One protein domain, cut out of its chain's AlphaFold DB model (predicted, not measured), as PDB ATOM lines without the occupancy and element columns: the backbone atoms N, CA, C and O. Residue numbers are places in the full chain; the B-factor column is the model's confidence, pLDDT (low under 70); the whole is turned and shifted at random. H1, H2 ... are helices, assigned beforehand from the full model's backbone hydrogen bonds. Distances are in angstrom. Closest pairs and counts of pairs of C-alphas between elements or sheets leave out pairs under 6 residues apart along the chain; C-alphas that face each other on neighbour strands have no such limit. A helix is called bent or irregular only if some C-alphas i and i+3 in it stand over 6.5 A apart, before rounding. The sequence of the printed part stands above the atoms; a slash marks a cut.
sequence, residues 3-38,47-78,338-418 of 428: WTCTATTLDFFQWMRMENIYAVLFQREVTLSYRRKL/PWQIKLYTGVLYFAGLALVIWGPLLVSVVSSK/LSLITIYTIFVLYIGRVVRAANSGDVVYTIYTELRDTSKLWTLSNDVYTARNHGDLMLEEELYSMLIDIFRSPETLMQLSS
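AT A GLANCE: This is residues 3 to 38, 47 to 78 and 338 to 418 of the 428 residues of the protein "Hypothetical protein" of Guillardia theta (UniProt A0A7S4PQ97). An open frame of helices has two loosely joined parts: a cluster in which the helical hairpin H5 and H6 packs with H5 on the long helix H1, with short H7 at one end of the hairpin, and a splayed pair, H2 and H3. Between the two parts the short helix H4 follows H3 and reaches H1. The printed part has 149 residues with seven named helices, H1 to H7 in chain order, and no named strand; the class is all helix. It is only just loose, close to extended, with a radius of gyration of the C-alphas of 22.1 A and spans of 68 by 42 by 25 A.

HOW THE PARTS SIT: H1, residues 12 to 38, touches H4, residues 362 to 369, with residues 24 to 28 alone, about perpendicular at 84 degrees; the closest C-alphas are those of Val 24 and Thr 369, 6.6 A apart. H1 touches H5, residues 375 to 390, at a steep tilt of 44 degrees, opposite ways; the closest C-alphas, of Leu 25 and Trp 378, are 6.3 A apart. H2, residues 48 to 78, was assigned as one helix by its hydrogen bonds but is bent, with C-alphas 66 and 69 6.9 A apart; its arms H2a, residues 48 to 66, and H2b, residues 69 to 78, stand at 51 degrees. H2a and H3, residues 340 to 359, are close but not clearly touching, with the C-alphas of Ile 66 and Val 348 6.6 A apart, while H2b and H3 are near each other. H4 is irregular, with C-alphas 364 and 367 7.3 A apart. The hub H5 forms a helical hairpin with H6, residues 393 to 408, at a shallow tilt of 24 degrees; the closest C-alphas, of Val 384 and Glu 396, are 5.3 A apart. H5 and H7, residues 410 to 418, touch only at their ends, the C-alphas of Lys 376 and Leu 416 being 7.2 A apart. Every O i to N i+4 pair is within hydrogen-bond range in H1, H2b, H3, H6 and H7, against 14 of 15 in H2a, 2 of 4 in H4 and 11 of 12 in H5.

IN THESE COORDINATES: H1 begins at C-alpha 12 (9.989, 6.840, 7.256) and is 39.0 A long. H2a measures 26.4 A, H3 28.8 A, H5 22.1 A and H6 22.5 A. H7 ends at C-alpha 418 (38.555, 3.206, 20.539).

THE WHOLE: The C-alphas of Lys 78 and Met 394 are farthest apart, 68.7 A. Residues 39 to 46 and 79 to 337 are not printed, with C-alpha gaps of 11.5 A and 20.8 A. The links printed whole are tight. Residues 76 to 78, 338 and 361 have pLDDT under 70.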
ATOM      1  N   TRP A   3       8.683  13.450  11.546       94.69
ATOM      2  CA  TRP A   3       8.968  13.097  10.141       94.69
ATOM      3  C   TRP A   3       7.956  13.680   9.141       94.69
ATOM      4  O   TRP A   3       8.333  14.147   8.077       94.69
ATOM      5  N   THR A   4       6.660  13.701   9.480       94.88
ATOM      6  CA  THR A   4       5.618  14.208   8.567       94.88
ATOM      7  C   THR A   4       5.651  15.726   8.393       94.88
ATOM      8  O   THR A   4       5.090  16.232   7.427       94.88
ATOM      9  N   CYS A   5       6.244  16.453   9.339       92.69
ATOM     10  CA  CYS A   5       6.264  17.915   9.354       92.69
ATOM     11  C   CYS A   5       7.626  18.499   8.962       92.69
ATOM     12  O   CYS A   5       7.740  19.715   8.829       92.69
ATOM     13  N   THR A   6       8.634  17.651   8.766       92.56
ATOM     14  CA  THR A   6      10.004  18.065   8.467       92.56
ATOM     15  C   THR A   6      10.343  17.731   7.021       92.56
ATOM     16  O   THR A   6      10.059  16.633   6.551       92.56
ATOM     17  N   ALA A   7      10.955  18.672   6.302       92.56
ATOM     18  CA  ALA A   7      11.511  18.392   4.983       92.56
ATOM     19  C   ALA A   7      12.803  17.575   5.156       92.56
ATOM     20  O   ALA A   7      13.762  18.065   5.743       92.56
ATOM     21  N   THR A   8      12.802  16.326   4.695       94.00
ATOM     22  CA  THR A   8      13.920  15.374   4.805       94.00
ATOM     23  C   THR A   8      13.957  14.489   3.563       94.00
ATOM     24  O   THR A   8      12.920  14.253   2.937       94.00
ATOM     25  N   THR A   9      15.140  13.995   3.202       94.25
ATOM     26  CA  THR A   9      15.325  12.985   2.143       94.25
ATOM     27  C   THR A   9      15.102  11.557   2.621       94.25
ATOM     28  O   THR A   9      14.970  10.655   1.798       94.25
ATOM     29  N   LEU A  10      15.030  11.333   3.936       95.00
ATOM     30  CA  LEU A  10      14.926   9.997   4.509       95.00
ATOM     31  C   LEU A  10      13.501   9.439   4.434       95.00
ATOM     32  O   LEU A  10      12.528  10.066   4.873       95.00
ATOM     33  N   ASP A  11      13.397   8.181   4.007       95.56
ATOM     34  CA  ASP A  11      12.168   7.401   4.139       95.56
ATOM     35  C   ASP A  11      11.772   7.247   5.613       95.56
ATOM     36  O   ASP A  11      12.617   7.215   6.510       95.56
ATOM     37  N   PHE A  12      10.486   7.018   5.886       95.44
ATOM     38  CA  PHE A  12       9.989   6.840   7.256       95.44
ATOM     39  C   PHE A  12      10.768   5.780   8.065       95.44
ATOM     40  O   PHE A  12      11.085   5.986   9.236       95.44
ATOM     41  N   PHE A  13      11.124   4.643   7.457       95.81
ATOM     42  CA  PHE A  13      11.900   3.606   8.149       95.81
ATOM     43  C   PHE A  13      13.369   3.991   8.361       95.81
ATOM     44  O   PHE A  13      13.964   3.579   9.358       95.81
ATOM     45  N   GLN A  14      13.954   4.770   7.448       95.38
ATOM     46  CA  GLN A  14      15.306   5.309   7.594       95.38
ATOM     47  C   GLN A  14      15.347   6.356   8.712       95.38
ATOM     48  O   GLN A  14      16.222   6.297   9.574       95.38
ATOM     49  N   TRP A  15      14.328   7.218   8.780       95.50
ATOM     50  CA  TRP A  15      14.112   8.150   9.882       95.50
ATOM     51  C   TRP A  15      14.036   7.426  11.230       95.50
ATOM     52  O   TRP A  15      14.803   7.728  12.139       95.50
ATOM     53  N   MET A  16      13.170   6.411  11.353       96.56
ATOM     54  CA  MET A  16      13.045   5.628  12.591       96.56
ATOM     55  C   MET A  16      14.358   4.939  12.988       96.56
ATOM     56  O   MET A  16      14.653   4.802  14.174       96.56
ATOM     57  N   ARG A  17      15.158   4.499  12.008       94.75
ATOM     58  CA  ARG A  17      16.474   3.903  12.265       94.75
ATOM     59  C   ARG A  17      17.474   4.937  12.776       94.75
ATOM     60  O   ARG A  17      18.192   4.629  13.722       94.75
ATOM     61  N   MET A  18      17.501   6.126  12.179       94.94
ATOM     62  CA  MET A  18      18.359   7.229  12.613       94.94
ATOM     63  C   MET A  18      18.026   7.650  14.050       94.94
ATOM     64  O   MET A  18      18.914   7.657  14.895       94.94
ATOM     65  N   GLU A  19      16.741   7.849  14.363       95.00
ATOM     66  CA  GLU A  19      16.269   8.165  15.721       95.00
ATOM     67  C   GLU A  19      16.674   7.096  16.747       95.00
ATOM     68  O   GLU A  19      17.108   7.406  17.856       95.00
ATOM     69  N   ASN A  20      16.583   5.814  16.380       94.00
ATOM     70  CA  ASN A  20      17.010   4.730  17.260       94.00
ATOM     71  C   ASN A  20      18.533   4.721  17.481       94.00
ATOM     72  O   ASN A  20      18.985   4.504  18.605       94.00
ATOM     73  N   ILE A  21      19.330   4.971  16.435       93.56
ATOM     74  CA  ILE A  21      20.792   5.099  16.547       93.56
ATOM     75  C   ILE A  21      21.144   6.263  17.477       93.56
ATOM     76  O   ILE A  21      21.926   6.082  18.412       93.56
ATOM     77  N   TYR A  22      20.521   7.425  17.273       94.00
ATOM     78  CA  TYR A  22      20.716   8.599  18.114       94.00
ATOM     79  C   TYR A  22      20.366   8.317  19.580       94.00
ATOM     80  O   TYR A  22      21.168   8.601  20.469       94.00
ATOM     81  N   ALA A  23      19.218   7.687  19.852       93.44
ATOM     82  CA  ALA A  23      18.799   7.344  21.211       93.44
ATOM     83  C   ALA A  23      19.788   6.397  21.916       93.44
ATOM     84  O   ALA A  23      20.117   6.606  23.088       93.44
ATOM     85  N   VAL A  24      20.301   5.386  21.205       91.62
ATOM     86  CA  VAL A  24      21.303   4.450  21.740       91.62
ATOM     87  C   VAL A  24      22.622   5.167  22.039       91.62
ATOM     88  O   VAL A  24      23.173   4.998  23.131       91.62
ATOM     89  N   LEU A  25      23.106   6.003  21.115       92.56
ATOM     90  CA  LEU A  25      24.323   6.796  21.312       92.56
ATOM     91  C   LEU A  25      24.168   7.782  22.477       92.56
ATOM     92  O   LEU A  25      25.057   7.866  23.324       92.56
ATOM     93  N   PHE A  26      23.020   8.456  22.587       92.44
ATOM     94  CA  PHE A  26      22.722   9.377  23.685       92.44
ATOM     95  C   PHE A  26      22.751   8.670  25.040       92.44
ATOM     96  O   PHE A  26      23.436   9.100  25.969       92.44
ATOM     97  N   GLN A  27      22.020   7.556  25.159       91.88
ATOM     98  CA  GLN A  27      21.961   6.784  26.396       91.88
ATOM     99  C   GLN A  27      23.357   6.297  26.802       91.88
ATOM    100  O   GLN A  27      23.703   6.302  27.994       91.88
ATOM    101  N   ARG A  28      24.183   5.912  25.822       91.94
ATOM    102  CA  ARG A  28      25.563   5.519  26.076       91.94
ATOM    103  C   ARG A  28      26.419   6.694  26.539       91.94
ATOM    104  O   ARG A  28      27.082   6.556  27.566       91.94
ATOM    105  N   GLU A  29      26.361   7.843  25.878       90.31
ATOM    106  CA  GLU A  29      27.142   9.026  26.255       90.31
ATOM    107  C   GLU A  29      26.779   9.523  27.662       90.31
ATOM    108  O   GLU A  29      27.661   9.837  28.466       90.31
ATOM    109  N   VAL A  30      25.490   9.509  28.025       91.44
ATOM    110  CA  VAL A  30      25.029   9.818  29.390       91.44
ATOM    111  C   VAL A  30      25.594   8.812  30.395       91.44
ATOM    112  O   VAL A  30      26.078   9.202  31.461       91.44
ATOM    113  N   THR A  31      25.585   7.520  30.057       89.50
ATOM    114  CA  THR A  31      26.141   6.458  30.910       89.50
ATOM    115  C   THR A  31      27.649   6.621  31.102       89.50
ATOM    116  O   THR A  31      28.141   6.513  32.228       89.50
ATOM    117  N   LEU A  32      28.392   6.906  30.030       87.31
ATOM    118  CA  LEU A  32      29.829   7.172  30.080       87.31
ATOM    119  C   LEU A  32      30.116   8.431  30.898       87.31
ATOM    120  O   LEU A  32      30.924   8.379  31.820       87.31
ATOM    121  N   SER A  33      29.392   9.521  30.655       88.88
ATOM    122  CA  SER A  33      29.492  10.768  31.418       88.88
ATOM    123  C   SER A  33      29.225  10.566  32.911       88.88
ATOM    124  O   SER A  33      29.954  11.095  33.751       88.88
ATOM    125  N   TYR A  34      28.222   9.758  33.262       87.44
ATOM    126  CA  TYR A  34      27.940   9.376  34.646       87.44
ATOM    127  C   TYR A  34      29.091   8.562  35.259       87.44
ATOM    128  O   TYR A  34      29.543   8.873  36.362       87.44
ATOM    129  N   ARG A  35      29.631   7.571  34.534       84.50
ATOM    130  CA  ARG A  35      30.790   6.773  34.979       84.50
ATOM    131  C   ARG A  35      32.055   7.629  35.146       84.50
ATOM    132  O   ARG A  35      32.759   7.448  36.137       84.50
ATOM    133  N   ARG A  36      32.311   8.576  34.232       85.06
ATOM    134  CA  ARG A  36      33.421   9.545  34.307       85.06
ATOM    135  C   ARG A  36      33.291  10.416  35.563       85.06
ATOM    136  O   ARG A  36      34.240  10.500  36.335       85.06
ATOM    137  N   LYS A  37      32.102  10.983  35.827       86.94
ATOM    138  CA  LYS A  37      31.824  11.800  37.029       86.94
ATOM    139  C   LYS A  37      31.972  11.026  38.339       86.94
ATOM    140  O   LYS A  37      32.413  11.592  39.332       86.94
ATOM    141  N   LEU A  38      31.618   9.741  38.347       82.81
ATOM    142  CA  LEU A  38      31.813   8.871  39.507       82.81
ATOM    143  C   LEU A  38      33.291   8.556  39.788       82.81
ATOM    144  O   LEU A  38      33.596   8.095  40.886       82.81
ATOM    145  N   PRO A  47      29.050  -0.134  45.167       84.75
ATOM    146  CA  PRO A  47      28.613   0.330  46.477       84.75
ATOM    147  C   PRO A  47      27.248  -0.263  46.830       84.75
ATOM    148  O   PRO A  47      26.375  -0.449  45.977       84.75
ATOM    149  N   TRP A  48      27.061  -0.563  48.112       85.19
ATOM    150  CA  TRP A  48      25.878  -1.273  48.596       85.19
ATOM    151  C   TRP A  48      24.573  -0.493  48.356       85.19
ATOM    152  O   TRP A  48      23.556  -1.107  48.054       85.19
ATOM    153  N   GLN A  49      24.612   0.843  48.403       87.56
ATOM    154  CA  GLN A  49      23.450   1.709  48.163       87.56
ATOM    155  C   GLN A  49      22.901   1.562  46.742       87.56
ATOM    156  O   GLN A  49      21.690   1.484  46.556       87.56
ATOM    157  N   ILE A  50      23.786   1.463  45.742       85.44
ATOM    158  CA  ILE A  50      23.373   1.255  44.350       85.44
ATOM    159  C   ILE A  50      22.731  -0.122  44.213       85.44
ATOM    160  O   ILE A  50      21.677  -0.223  43.603       85.44
ATOM    161  N   LYS A  51      23.307  -1.165  44.828       88.06
ATOM    162  CA  LYS A  51      22.719  -2.517  44.822       88.06
ATOM    163  C   LYS A  51      21.343  -2.557  45.486       88.06
ATOM    164  O   LYS A  51      20.461  -3.256  44.999       88.06
ATOM    165  N   LEU A  52      21.174  -1.822  46.587       88.00
ATOM    166  CA  LEU A  52      19.898  -1.700  47.281       88.00
ATOM    167  C   LEU A  52      18.870  -1.026  46.367       88.00
ATOM    168  O   LEU A  52      17.821  -1.600  46.107       88.00
ATOM    169  N   TYR A  53      19.190   0.154  45.835       87.31
ATOM    170  CA  TYR A  53      18.259   0.909  45.002       87.31
ATOM    171  C   TYR A  53      17.923   0.190  43.697       87.31
ATOM    172  O   TYR A  53      16.767   0.169  43.311       87.31
ATOM    173  N   THR A  54      18.887  -0.429  43.016       87.25
ATOM    174  CA  THR A  54      18.593  -1.137  41.764       87.25
ATOM    175  C   THR A  54      17.902  -2.467  42.047       87.25
ATOM    176  O   THR A  54      16.764  -2.665  41.641       87.25
ATOM    177  N   GLY A  55      18.527  -3.371  42.799       88.75
ATOM    178  CA  GLY A  55      18.000  -4.723  42.997       88.75
ATOM    179  C   GLY A  55      16.698  -4.768  43.798       88.75
ATOM    180  O   GLY A  55      15.730  -5.401  43.371       88.75
ATOM    181  N   VAL A  56      16.653  -4.091  44.951       90.44
ATOM    182  CA  VAL A  56      15.497  -4.179  45.858       90.44
ATOM    183  C   VAL A  56      14.298  -3.428  45.295       90.44
ATOM    184  O   VAL A  56      13.184  -3.932  45.404       90.44
ATOM    185  N   LEU A  57      14.498  -2.277  44.644       90.31
ATOM    186  CA  LEU A  57      13.388  -1.530  44.046       90.31
ATOM    187  C   LEU A  57      12.760  -2.286  42.871       90.31
ATOM    188  O   LEU A  57      11.536  -2.367  42.806       90.31
ATOM    189  N   TYR A  58      13.567  -2.887  41.983       90.25
ATOM    190  CA  TYR A  58      13.038  -3.716  40.891       90.25
ATOM    191  C   TYR A  58      12.226  -4.898  41.430       90.25
ATOM    192  O   TYR A  58      11.119  -5.158  40.956       90.25
ATOM    193  N   PHE A  59      12.743  -5.586  42.452       91.25
ATOM    194  CA  PHE A  59      12.040  -6.707  43.070       91.25
ATOM    195  C   PHE A  59      10.745  -6.270  43.770       91.25
ATOM    196  O   PHE A  59       9.700  -6.885  43.568       91.25
ATOM    197  N   ALA A  60      10.790  -5.188  44.552       92.56
ATOM    198  CA  ALA A  60       9.623  -4.653  45.250       92.56
ATOM    199  C   ALA A  60       8.540  -4.173  44.273       92.56
ATOM    200  O   ALA A  60       7.360  -4.443  44.489       92.56
ATOM    201  N   GLY A  61       8.932  -3.523  43.173       92.00
ATOM    202  CA  GLY A  61       8.015  -3.119  42.110       92.00
ATOM    203  C   GLY A  61       7.319  -4.319  41.468       92.00
ATOM    204  O   GLY A  61       6.099  -4.320  41.328       92.00
ATOM    205  N   LEU A  62       8.068  -5.380  41.153       91.62
ATOM    206  CA  LEU A  62       7.501  -6.613  40.605       91.62
ATOM    207  C   LEU A  62       6.560  -7.306  41.602       91.62
ATOM    208  O   LEU A  62       5.473  -7.736  41.219       91.62
ATOM    209  N   ALA A  63       6.925  -7.361  42.885       92.38
ATOM    210  CA  ALA A  63       6.064  -7.902  43.934       92.38
ATOM    211  C   ALA A  63       4.761  -7.099  44.075       92.38
ATOM    212  O   ALA A  63       3.692  -7.694  44.163       92.38
ATOM    213  N   LEU A  64       4.824  -5.764  44.028       92.62
ATOM    214  CA  LEU A  64       3.645  -4.898  44.072       92.62
ATOM    215  C   LEU A  64       2.746  -5.114  42.854       92.62
ATOM    216  O   LEU A  64       1.535  -5.204  43.004       92.62
ATOM    217  N   VAL A  65       3.315  -5.244  41.656       91.75
ATOM    218  CA  VAL A  65       2.535  -5.480  40.434       91.75
ATOM    219  C   VAL A  65       1.819  -6.835  40.476       91.75
ATOM    220  O   VAL A  65       0.672  -6.929  40.048       91.75
ATOM    221  N   ILE A  66       2.456  -7.876  41.024       90.62
ATOM    222  CA  ILE A  66       1.855  -9.212  41.131       90.62
ATOM    223  C   ILE A  66       0.848  -9.269  42.294       90.62
ATOM    224  O   ILE A  66      -0.270  -9.739  42.115       90.62
ATOM    225  N   TRP A  67       1.201  -8.784  43.487       89.56
ATOM    226  CA  TRP A  67       0.369  -8.927  44.693       89.56
ATOM    227  C   TRP A  67      -0.637  -7.795  44.893       89.56
ATOM    228  O   TRP A  67      -1.684  -8.016  45.496       89.56
ATOM    229  N   GLY A  68      -0.363  -6.594  44.394       89.06
ATOM    230  CA  GLY A  68      -1.208  -5.409  44.567       89.06
ATOM    231  C   GLY A  68      -2.659  -5.631  44.133       89.06
ATOM    232  O   GLY A  68      -3.558  -5.419  44.948       89.06
ATOM    233  N   PRO A  69      -2.923  -6.140  42.915       84.19
ATOM    234  CA  PRO A  69      -4.284  -6.453  42.477       84.19
ATOM    235  C   PRO A  69      -4.994  -7.482  43.372       84.19
ATOM    236  O   PRO A  69      -6.204  -7.396  43.589       84.19
ATOM    237  N   LEU A  70      -4.248  -8.443  43.926       82.62
ATOM    238  CA  LEU A  70      -4.786  -9.461  44.827       82.62
ATOM    239  C   LEU A  70      -5.119  -8.877  46.209       82.62
ATOM    240  O   LEU A  70      -6.152  -9.206  46.782       82.62
ATOM    241  N   LEU A  71      -4.300  -7.958  46.720       83.06
ATOM    242  CA  LEU A  71      -4.582  -7.261  47.976       83.06
ATOM    243  C   LEU A  71      -5.818  -6.363  47.860       83.06
ATOM    244  O   LEU A  71      -6.663  -6.368  48.752       83.06
ATOM    245  N   VAL A  72      -5.964  -5.643  46.746       81.44
ATOM    246  CA  VAL A  72      -7.134  -4.787  46.505       81.44
ATOM    247  C   VAL A  72      -8.417  -5.614  46.407       81.44
ATOM    248  O   VAL A  72      -9.430  -5.219  46.975       81.44
ATOM    249  N   SER A  73      -8.397  -6.778  45.749       72.19
ATOM    250  CA  SER A  73      -9.598  -7.620  45.638       72.19
ATOM    251  C   SER A  73     -10.047  -8.206  46.983       72.19
ATOM    252  O   SER A  73     -11.246  -8.234  47.257       72.19
ATOM    253  N   VAL A  74      -9.106  -8.593  47.855       71.62
ATOM    254  CA  VAL A  74      -9.397  -9.071  49.221       71.62
ATOM    255  C   VAL A  74      -9.965  -7.961  50.105       71.62
ATOM    256  O   VAL A  74     -10.843  -8.205  50.928       71.62
ATOM    257  N   VAL A  75      -9.470  -6.733  49.958       70.69
ATOM    258  CA  VAL A  75      -9.990  -5.576  50.697       70.69
ATOM    259  C   VAL A  75     -11.400  -5.238  50.208       70.69
ATOM    260  O   VAL A  75     -12.318  -5.127  51.017       70.69
ATOM    261  N   SER A  76     -11.608  -5.164  48.895       62.50
ATOM    262  CA  SER A  76     -12.911  -4.840  48.310       62.50
ATOM    263  C   SER A  76     -14.005  -5.843  48.678       62.50
ATOM    264  O   SER A  76     -15.139  -5.429  48.894       62.50
ATOM    265  N   SER A  77     -13.698  -7.140  48.801       63.09
ATOM    266  CA  SER A  77     -14.700  -8.135  49.212       63.09
ATOM    267  C   SER A  77     -15.084  -8.041  50.691       63.09
ATOM    268  O   SER A  77     -16.215  -8.364  51.033       63.09
ATOM    269  N   LYS A  78     -14.182  -7.577  51.566       56.06
ATOM    270  CA  LYS A  78     -14.467  -7.396  53.001       56.06
ATOM    271  C   LYS A  78     -15.285  -6.145  53.311       56.06
ATOM    272  O   LYS A  78     -16.030  -6.147  54.283       56.06
ATOM    273  N   LEU A 338     -15.563 -16.287  33.962       62.59
ATOM    274  CA  LEU A 338     -14.157 -16.486  34.275       62.59
ATOM    275  C   LEU A 338     -13.947 -16.281  35.768       62.59
ATOM    276  O   LEU A 338     -14.241 -15.222  36.322       62.59
ATOM    277  N   SER A 339     -13.388 -17.298  36.414       72.19
ATOM    278  CA  SER A 339     -12.960 -17.174  37.800       72.19
ATOM    279  C   SER A 339     -11.840 -16.136  37.917       72.19
ATOM    280  O   SER A 339     -10.994 -16.006  37.025       72.19
ATOM    281  N   LEU A 340     -11.807 -15.419  39.043       75.25
ATOM    282  CA  LEU A 340     -10.764 -14.442  39.371       75.25
ATOM    283  C   LEU A 340      -9.358 -15.045  39.215       75.25
ATOM    284  O   LEU A 340      -8.441 -14.369  38.753       75.25
ATOM    285  N   ILE A 341      -9.208 -16.338  39.530       81.12
ATOM    286  CA  ILE A 341      -7.945 -17.064  39.369       81.12
ATOM    287  C   ILE A 341      -7.489 -17.105  37.907       81.12
ATOM    288  O   ILE A 341      -6.309 -16.916  37.641       81.12
ATOM    289  N   THR A 342      -8.405 -17.291  36.952       84.56
ATOM    290  CA  THR A 342      -8.084 -17.403  35.522       84.56
ATOM    291  C   THR A 342      -7.640 -16.065  34.947       84.56
ATOM    292  O   THR A 342      -6.682 -15.991  34.183       84.56
ATOM    293  N   ILE A 343      -8.305 -14.979  35.334       83.00
ATOM    294  CA  ILE A 343      -7.914 -13.631  34.901       83.00
ATOM    295  C   ILE A 343      -6.545 -13.274  35.493       83.00
ATOM    296  O   ILE A 343      -5.676 -12.744  34.800       83.00
ATOM    297  N   TYR A 344      -6.326 -13.622  36.761       86.69
ATOM    298  CA  TYR A 344      -5.060 -13.388  37.437       86.69
ATOM    299  C   TYR A 344      -3.903 -14.193  36.828       86.69
ATOM    300  O   TYR A 344      -2.825 -13.641  36.615       86.69
ATOM    301  N   THR A 345      -4.101 -15.470  36.483       89.56
ATOM    302  CA  THR A 345      -3.044 -16.274  35.848       89.56
ATOM    303  C   THR A 345      -2.639 -15.703  34.493       89.56
ATOM    304  O   THR A 345      -1.444 -15.604  34.217       89.56
ATOM    305  N   ILE A 346      -3.597 -15.251  33.680       90.75
ATOM    306  CA  ILE A 346      -3.314 -14.577  32.404       90.75
ATOM    307  C   ILE A 346      -2.495 -13.303  32.635       90.75
ATOM    308  O   ILE A 346      -1.486 -13.086  31.964       90.75
ATOM    309  N   PHE A 347      -2.893 -12.482  33.609       89.94
ATOM    310  CA  PHE A 347      -2.189 -11.250  33.959       89.94
ATOM    311  C   PHE A 347      -0.738 -11.507  34.399       89.94
ATOM    312  O   PHE A 347       0.188 -10.873  33.892       89.94
ATOM    313  N   VAL A 348      -0.513 -12.486  35.281       92.75
ATOM    314  CA  VAL A 348       0.833 -12.851  35.750       92.75
ATOM    315  C   VAL A 348       1.695 -13.400  34.612       92.75
ATOM    316  O   VAL A 348       2.862 -13.025  34.493       92.75
ATOM    317  N   LEU A 349       1.135 -14.244  33.739       93.69
ATOM    318  CA  LEU A 349       1.849 -14.751  32.563       93.69
ATOM    319  C   LEU A 349       2.231 -13.622  31.600       93.69
ATOM    320  O   LEU A 349       3.340 -13.625  31.062       93.69
ATOM    321  N   TYR A 350       1.345 -12.644  31.407       94.31
ATOM    322  CA  TYR A 350       1.621 -11.467  30.589       94.31
ATOM    323  C   TYR A 350       2.789 -10.651  31.156       94.31
ATOM    324  O   TYR A 350       3.758 -10.402  30.437       94.31
ATOM    325  N   ILE A 351       2.761 -10.323  32.453       93.00
ATOM    326  CA  ILE A 351       3.867  -9.613  33.120       93.00
ATOM    327  C   ILE A 351       5.164 -10.411  33.024       93.00
ATOM    328  O   ILE A 351       6.200  -9.854  32.667       93.00
ATOM    329  N   GLY A 352       5.118 -11.722  33.277       92.25
ATOM    330  CA  GLY A 352       6.285 -12.591  33.150       92.25
ATOM    331  C   GLY A 352       6.887 -12.553  31.744       92.25
ATOM    332  O   GLY A 352       8.109 -12.519  31.591       92.25
ATOM    333  N   ARG A 353       6.045 -12.481  30.707       92.38
ATOM    334  CA  ARG A 353       6.491 -12.360  29.315       92.38
ATOM    335  C   ARG A 353       7.127 -11.000  29.025       92.38
ATOM    336  O   ARG A 353       8.153 -10.966  28.353       92.38
ATOM    337  N   VAL A 354       6.561  -9.911  29.546       91.06
ATOM    338  CA  VAL A 354       7.113  -8.550  29.409       91.06
ATOM    339  C   VAL A 354       8.465  -8.438  30.113       91.06
ATOM    340  O   VAL A 354       9.435  -8.001  29.503       91.06
ATOM    341  N   VAL A 355       8.564  -8.905  31.361       90.25
ATOM    342  CA  VAL A 355       9.822  -8.917  32.127       90.25
ATOM    343  C   VAL A 355      10.871  -9.777  31.427       90.25
ATOM    344  O   VAL A 355      12.035  -9.393  31.339       90.25
ATOM    345  N   ARG A 356      10.472 -10.932  30.877       89.44
ATOM    346  CA  ARG A 356      11.374 -11.756  30.071       89.44
ATOM    347  C   ARG A 356      11.847 -11.000  28.836       89.44
ATOM    348  O   ARG A 356      13.045 -11.004  28.593       89.44
ATOM    349  N   ALA A 357      10.953 -10.370  28.079       88.19
ATOM    350  CA  ALA A 357      11.308  -9.628  26.871       88.19
ATOM    351  C   ALA A 357      12.257  -8.455  27.163       88.19
ATOM    352  O   ALA A 357      13.217  -8.273  26.427       88.19
ATOM    353  N   ALA A 358      12.047  -7.730  28.265       84.94
ATOM    354  CA  ALA A 358      12.917  -6.627  28.675       84.94
ATOM    355  C   ALA A 358      14.351  -7.072  29.015       84.94
ATOM    356  O   ALA A 358      15.279  -6.304  28.815       84.94
ATOM    357  N   ASN A 359      14.530  -8.305  29.505       81.31
ATOM    358  CA  ASN A 359      15.842  -8.846  29.888       81.31
ATOM    359  C   ASN A 359      16.439  -9.807  28.839       81.31
ATOM    360  O   ASN A 359      17.577 -10.253  28.973       81.31
ATOM    361  N   SER A 360      15.661 -10.204  27.826       73.56
ATOM    362  CA  SER A 360      16.069 -11.176  26.805       73.56
ATOM    363  C   SER A 360      16.371 -10.441  25.505       73.56
ATOM    364  O   SER A 360      15.467 -10.176  24.721       73.56
ATOM    365  N   GLY A 361      17.643 -10.135  25.262       69.44
ATOM    366  CA  GLY A 361      18.082  -9.475  24.025       69.44
ATOM    367  C   GLY A 361      19.432  -8.772  24.141       69.44
ATOM    368  O   GLY A 361      20.133  -8.648  23.140       69.44
ATOM    369  N   ASP A 362      19.839  -8.401  25.357       71.19
ATOM    370  CA  ASP A 362      21.016  -7.553  25.608       71.19
ATOM    371  C   ASP A 362      22.321  -8.074  24.992       71.19
ATOM    372  O   ASP A 362      23.144  -7.287  24.524       71.19
ATOM    373  N   VAL A 363      22.503  -9.397  24.921       82.25
ATOM    374  CA  VAL A 363      23.727 -10.002  24.370       82.25
ATOM    375  C   VAL A 363      23.906  -9.674  22.885       82.25
ATOM    376  O   VAL A 363      25.011  -9.356  22.459       82.25
ATOM    377  N   VAL A 364      22.829  -9.707  22.094       84.19
ATOM    378  CA  VAL A 364      22.902  -9.433  20.646       84.19
ATOM    379  C   VAL A 364      23.226  -7.961  20.393       84.19
ATOM    380  O   VAL A 364      23.982  -7.637  19.481       84.19
ATOM    381  N   TYR A 365      22.701  -7.070  21.233       84.75
ATOM    382  CA  TYR A 365      22.889  -5.629  21.090       84.75
ATOM    383  C   TYR A 365      24.169  -5.098  21.746       84.75
ATOM    384  O   TYR A 365      24.492  -3.930  21.549       84.75
ATOM    385  N   THR A 366      24.929  -5.932  22.467       85.94
ATOM    386  CA  THR A 366      26.122  -5.508  23.227       85.94
ATOM    387  C   THR A 366      27.150  -4.772  22.360       85.94
ATOM    388  O   THR A 366      27.748  -3.803  22.817       85.94
ATOM    389  N   ILE A 367      27.312  -5.172  21.092       88.31
ATOM    390  CA  ILE A 367      28.219  -4.521  20.127       88.31
ATOM    391  C   ILE A 367      27.871  -3.034  19.941       88.31
ATOM    392  O   ILE A 367      28.760  -2.203  19.786       88.31
ATOM    393  N   TYR A 368      26.581  -2.698  19.987       87.12
ATOM    394  CA  TYR A 368      26.075  -1.348  19.751       87.12
ATOM    395  C   TYR A 368      25.849  -0.560  21.050       87.12
ATOM    396  O   TYR A 368      25.905   0.666  21.035       87.12
ATOM    397  N   THR A 369      25.595  -1.234  22.177       86.75
ATOM    398  CA  THR A 369      25.269  -0.584  23.460       86.75
ATOM    399  C   THR A 369      26.478  -0.361  24.370       86.75
ATOM    400  O   THR A 369      26.479   0.578  25.168       86.75
ATOM    401  N   GLU A 370      27.533  -1.174  24.262       87.56
ATOM    402  CA  GLU A 370      28.728  -1.097  25.116       87.56
ATOM    403  C   GLU A 370      29.953  -0.498  24.398       87.56
ATOM    404  O   GLU A 370      31.087  -0.930  24.596       87.56
ATOM    405  N   LEU A 371      29.744   0.562  23.610       90.19
ATOM    406  CA  LEU A 371      30.823   1.324  22.962       90.19
ATOM    407  C   LEU A 371      31.719   2.027  23.995       90.19
ATOM    408  O   LEU A 371      31.230   2.534  25.010       90.19
ATOM    409  N   ARG A 372      33.039   2.046  23.783       86.94
ATOM    410  CA  ARG A 372      33.996   2.630  24.744       86.94
ATOM    411  C   ARG A 372      33.921   4.157  24.770       86.94
ATOM    412  O   ARG A 372      33.872   4.725  25.860       86.94
ATOM    413  N   ASP A 373      33.878   4.773  23.596       87.94
ATOM    414  CA  ASP A 373      33.593   6.189  23.398       87.94
ATOM    415  C   ASP A 373      32.562   6.379  22.276       87.94
ATOM    416  O   ASP A 373      32.487   5.581  21.339       87.94
ATOM    417  N   THR A 374      31.741   7.419  22.405       90.44
ATOM    418  CA  THR A 374      30.646   7.734  21.476       90.44
ATOM    419  C   THR A 374      30.746   9.131  20.875       90.44
ATOM    420  O   THR A 374      29.920   9.466  20.035       90.44
ATOM    421  N   SER A 375      31.768   9.918  21.223       88.50
ATOM    422  CA  SER A 375      31.915  11.324  20.822       88.50
ATOM    423  C   SER A 375      31.826  11.550  19.302       88.50
ATOM    424  O   SER A 375      30.982  12.311  18.837       88.50
ATOM    425  N   LYS A 376      32.634  10.835  18.510       90.12
ATOM    426  CA  LYS A 376      32.677  10.965  17.040       90.12
ATOM    427  C   LYS A 376      31.364  10.534  16.378       90.12
ATOM    428  O   LYS A 376      30.875  11.207  15.476       90.12
ATOM    429  N   LEU A 377      30.777   9.431  16.851       92.44
ATOM    430  CA  LEU A 377      29.490   8.913  16.368       92.44
ATOM    431  C   LEU A 377      28.333   9.853  16.721       92.44
ATOM    432  O   LEU A 377      27.414  10.036  15.928       92.44
ATOM    433  N   TRP A 378      28.390  10.453  17.909       90.50
ATOM    434  CA  TRP A 378      27.431  11.444  18.372       90.50
ATOM    435  C   TRP A 378      27.481  12.709  17.519       90.50
ATOM    436  O   TRP A 378      26.435  13.164  17.061       90.50
ATOM    437  N   THR A 379      28.682  13.235  17.253       92.12
ATOM    438  CA  THR A 379      28.872  14.383  16.359       92.12
ATOM    439  C   THR A 379      28.332  14.076  14.968       92.12
ATOM    440  O   THR A 379      27.481  14.817  14.496       92.12
ATOM    441  N   LEU A 380      28.692  12.930  14.377       93.38
ATOM    442  CA  LEU A 380      28.178  12.518  13.067       93.38
ATOM    443  C   LEU A 380      26.643  12.433  13.043       93.38
ATOM    444  O   LEU A 380      26.002  12.903  12.108       93.38
ATOM    445  N   SER A 381      26.031  11.868  14.088       94.00
ATOM    446  CA  SER A 381      24.572  11.821  14.194       94.00
ATOM    447  C   SER A 381      23.958  13.217  14.332       94.00
ATOM    448  O   SER A 381      22.899  13.463  13.764       94.00
ATOM    449  N   ASN A 382      24.598  14.132  15.063       94.31
ATOM    450  CA  ASN A 382      24.153  15.516  15.222       94.31
ATOM    451  C   ASN A 382      24.347  16.348  13.941       94.31
ATOM    452  O   ASN A 382      23.561  17.255  13.663       94.31
ATOM    453  N   ASP A 383      25.350  16.016  13.133       95.56
ATOM    454  CA  ASP A 383      25.604  16.647  11.841       95.56
ATOM    455  C   ASP A 383      24.490  16.311  10.840       95.56
ATOM    456  O   ASP A 383      24.064  17.194  10.098       95.56
ATOM    457  N   VAL A 384      23.909  15.102  10.897       95.06
ATOM    458  CA  VAL A 384      22.693  14.751  10.130       95.06
ATOM    459  C   VAL A 384      21.522  15.672  10.502       95.06
ATOM    460  O   VAL A 384      20.856  16.216   9.620       95.06
ATOM    461  N   TYR A 385      21.279  15.907  11.800       94.44
ATOM    462  CA  TYR A 385      20.244  16.855  12.243       94.44
ATOM    463  C   TYR A 385      20.555  18.291  11.814       94.44
ATOM    464  O   TYR A 385      19.652  19.053  11.473       94.44
ATOM    465  N   THR A 386      21.831  18.668  11.819       95.25
ATOM    466  CA  THR A 386      22.276  20.010  11.435       95.25
ATOM    467  C   THR A 386      22.077  20.243   9.936       95.25
ATOM    468  O   THR A 386      21.481  21.252   9.562       95.25
ATOM    469  N   ALA A 387      22.464  19.287   9.085       95.81
ATOM    470  CA  ALA A 387      22.223  19.325   7.641       95.81
ATOM    471  C   ALA A 387      20.725  19.460   7.323       95.81
ATOM    472  O   ALA A 387      20.327  20.331   6.547       95.81
ATOM    473  N   ARG A 388      19.882  18.693   8.027       94.69
ATOM    474  CA  ARG A 388      18.420  18.785   7.931       94.69
ATOM    475  C   ARG A 388      17.886  20.165   8.312       94.69
ATOM    476  O   ARG A 388      17.087  20.736   7.577       94.69
ATOM    477  N   ASN A 389      18.338  20.727   9.433       93.69
ATOM    478  CA  ASN A 389      17.902  22.051   9.889       93.69
ATOM    479  C   ASN A 389      18.306  23.174   8.922       93.69
ATOM    480  O   ASN A 389      17.598  24.174   8.807       93.69
ATOM    481  N   HIS A 390      19.427  23.009   8.216       95.06
ATOM    482  CA  HIS A 390      19.866  23.924   7.163       95.06
ATOM    483  C   HIS A 390      19.183  23.682   5.809       95.06
ATOM    484  O   HIS A 390      19.335  24.505   4.906       95.06
ATOM    485  N   GLY A 391      18.412  22.600   5.667       93.12
ATOM    486  CA  GLY A 391      17.765  22.214   4.414       93.12
ATOM    487  C   GLY A 391      18.733  21.665   3.362       93.12
ATOM    488  O   GLY A 391      18.364  21.592   2.189       93.12
ATOM    489  N   ASP A 392      19.955  21.284   3.753       96.38
ATOM    490  CA  ASP A 392      20.926  20.642   2.863       96.38
ATOM    491  C   ASP A 392      20.650  19.136   2.792       96.38
ATOM    492  O   ASP A 392      21.237  18.304   3.485       96.38
ATOM    493  N   LEU A 393      19.670  18.813   1.953       95.44
ATOM    494  CA  LEU A 393      19.118  17.476   1.771       95.44
ATOM    495  C   LEU A 393      20.112  16.468   1.171       95.44
ATOM    496  O   LEU A 393      20.018  15.274   1.450       95.44
ATOM    497  N   MET A 394      21.056  16.946   0.353       96.31
ATOM    498  CA  MET A 394      22.088  16.098  -0.248       96.31
ATOM    499  C   MET A 394      23.118  15.693   0.808       96.31
ATOM    500  O   MET A 394      23.459  14.516   0.917       96.31
ATOM    501  N   LEU A 395      23.548  16.655   1.630       96.62
ATOM    502  CA  LEU A 395      24.437  16.391   2.755       96.62
ATOM    503  C   LEU A 395      23.767  15.501   3.814       96.62
ATOM    504  O   LEU A 395      24.416  14.612   4.360       96.62
ATOM    505  N   GLU A 396      22.470  15.690   4.081       97.00
ATOM    506  CA  GLU A 396      21.695  14.811   4.971       97.00
ATOM    507  C   GLU A 396      21.762  13.342   4.515       97.00
ATOM    508  O   GLU A 396      22.033  12.452   5.327       97.00
ATOM    509  N   GLU A 397      21.547  13.085   3.221       96.50
ATOM    510  CA  GLU A 397      21.552  11.733   2.652       96.50
ATOM    511  C   GLU A 397      22.954  11.101   2.660       96.50
ATOM    512  O   GLU A 397      23.103   9.915   2.985       96.50
ATOM    513  N   GLU A 398      23.995  11.887   2.366       97.25
ATOM    514  CA  GLU A 398      25.392  11.440   2.400       97.25
ATOM    515  C   GLU A 398      25.834  11.072   3.827       97.25
ATOM    516  O   GLU A 398      26.354   9.974   4.056       97.25
ATOM    517  N   LEU A 399      25.564  11.943   4.806       96.75
ATOM    518  CA  LEU A 399      25.899  11.705   6.214       96.75
ATOM    519  C   LEU A 399      25.122  10.517   6.792       96.75
ATOM    520  O   LEU A 399      25.687   9.703   7.524       96.75
ATOM    521  N   TYR A 400      23.839  10.374   6.443       96.31
ATOM    522  CA  TYR A 400      23.046   9.216   6.852       96.31
ATOM    523  C   TYR A 400      23.593   7.912   6.256       96.31
ATOM    524  O   TYR A 400      23.715   6.913   6.968       96.31
ATOM    525  N   SER A 401      23.965   7.911   4.973       96.44
ATOM    526  CA  SER A 401      24.546   6.733   4.314       96.44
ATOM    527  C   SER A 401      25.862   6.317   4.973       96.44
ATOM    528  O   SER A 401      26.033   5.149   5.326       96.44
ATOM    529  N   MET A 402      26.738   7.288   5.250       95.31
ATOM    530  CA  MET A 402      27.987   7.068   5.982       95.31
ATOM    531  C   MET A 402      27.737   6.478   7.376       95.31
ATOM    532  O   MET A 402      28.386   5.508   7.769       95.31
ATOM    533  N   LEU A 403      26.767   7.023   8.118       94.69
ATOM    534  CA  LEU A 403      26.391   6.520   9.438       94.69
ATOM    535  C   LEU A 403      25.941   5.052   9.370       94.69
ATOM    536  O   LEU A 403      26.362   4.232  10.187       94.69
ATOM    537  N   ILE A 404      25.123   4.688   8.383       95.50
ATOM    538  CA  ILE A 404      24.658   3.308   8.206       95.50
ATOM    539  C   ILE A 404      25.803   2.354   7.860       95.50
ATOM    540  O   ILE A 404      25.844   1.251   8.410       95.50
ATOM    541  N   ASP A 405      26.742   2.755   7.005       95.25
ATOM    542  CA  ASP A 405      27.888   1.916   6.637       95.25
ATOM    543  C   ASP A 405      28.810   1.623   7.834       95.25
ATOM    544  O   ASP A 405      29.296   0.493   7.990       95.25
ATOM    545  N   ILE A 406      28.963   2.590   8.745       93.94
ATOM    546  CA  ILE A 406      29.666   2.390  10.021       93.94
ATOM    547  C   ILE A 406      28.920   1.362  10.885       93.94
ATOM    548  O   ILE A 406      29.503   0.373  11.325       93.94
ATOM    549  N   PHE A 407      27.606   1.519  11.080       91.88
ATOM    550  CA  PHE A 407      26.815   0.573  11.885       91.88
ATOM    551  C   PHE A 407      26.680  -0.824  11.251       91.88
ATOM    552  O   PHE A 407      26.398  -1.802  11.954       91.88
ATOM    553  N   ARG A 408      26.905  -0.944   9.939       93.06
ATOM    554  CA  ARG A 408      26.927  -2.217   9.210       93.06
ATOM    555  C   ARG A 408      28.213  -3.014   9.443       93.06
ATOM    556  O   ARG A 408      28.186  -4.236   9.295       93.06
ATOM    557  N   SER A 409      29.316  -2.360   9.808       93.56
ATOM    558  CA  SER A 409      30.625  -2.997   9.987       93.56
ATOM    559  C   SER A 409      31.122  -2.860  11.437       93.56
ATOM    560  O   SER A 409      31.616  -1.807  11.833       93.56
ATOM    561  N   PRO A 410      31.044  -3.924  12.265       89.62
ATOM    562  CA  PRO A 410      31.402  -3.831  13.683       89.62
ATOM    563  C   PRO A 410      32.879  -3.473  13.905       89.62
ATOM    564  O   PRO A 410      33.216  -2.862  14.913       89.62
ATOM    565  N   GLU A 411      33.757  -3.805  12.957       89.44
ATOM    566  CA  GLU A 411      35.181  -3.461  13.017       89.44
ATOM    567  C   GLU A 411      35.418  -1.949  12.931       89.44
ATOM    568  O   GLU A 411      36.170  -1.405  13.741       89.44
ATOM    569  N   THR A 412      34.747  -1.255  12.003       89.06
ATOM    570  CA  THR A 412      34.887   0.204  11.857       89.06
ATOM    571  C   THR A 412      34.258   0.927  13.045       89.06
ATOM    572  O   THR A 412      34.850   1.860  13.584       89.06
ATOM    573  N   LEU A 413      33.109   0.434  13.522       90.56
ATOM    574  CA  LEU A 413      32.438   0.936  14.718       90.56
ATOM    575  C   LEU A 413      33.347   0.827  15.955       90.56
ATOM    576  O   LEU A 413      33.467   1.778  16.729       90.56
ATOM    577  N   MET A 414      34.029  -0.311  16.125       87.38
ATOM    578  CA  MET A 414      34.975  -0.513  17.222       87.38
ATOM    579  C   MET A 414      36.189   0.410  17.116       87.38
ATOM    580  O   MET A 414      36.530   1.036  18.119       87.38
ATOM    581  N   GLN A 415      36.800   0.535  15.932       87.75
ATOM    582  CA  GLN A 415      37.929   1.444  15.696       87.75
ATOM    583  C   GLN A 415      37.557   2.882  16.071       87.75
ATOM    584  O   GLN A 415      38.209   3.486  16.927       87.75
ATOM    585  N   LEU A 416      36.430   3.373  15.547       86.06
ATOM    586  CA  LEU A 416      35.950   4.732  15.784       86.06
ATOM    587  C   LEU A 416      35.623   5.001  17.263       86.06
ATOM    588  O   LEU A 416      35.804   6.121  17.735       86.06
ATOM    589  N   SER A 417      35.198   3.972  18.005       86.06
ATOM    590  CA  SER A 417      34.937   4.047  19.453       86.06
ATOM    591  C   SER A 417      36.188   3.926  20.341       86.06
ATOM    592  O   SER A 417      36.097   4.113  21.555       86.06
ATOM    593  N   SER A 418      37.342   3.547  19.778       77.31
ATOM    594  CA  SER A 418      38.555   3.206  20.539       77.31
ATOM    595  C   SER A 418      39.644   4.284  20.540       77.31
ATOM    596  O   SER A 418      40.495   4.277  21.433       77.31
TER     597      SER A 418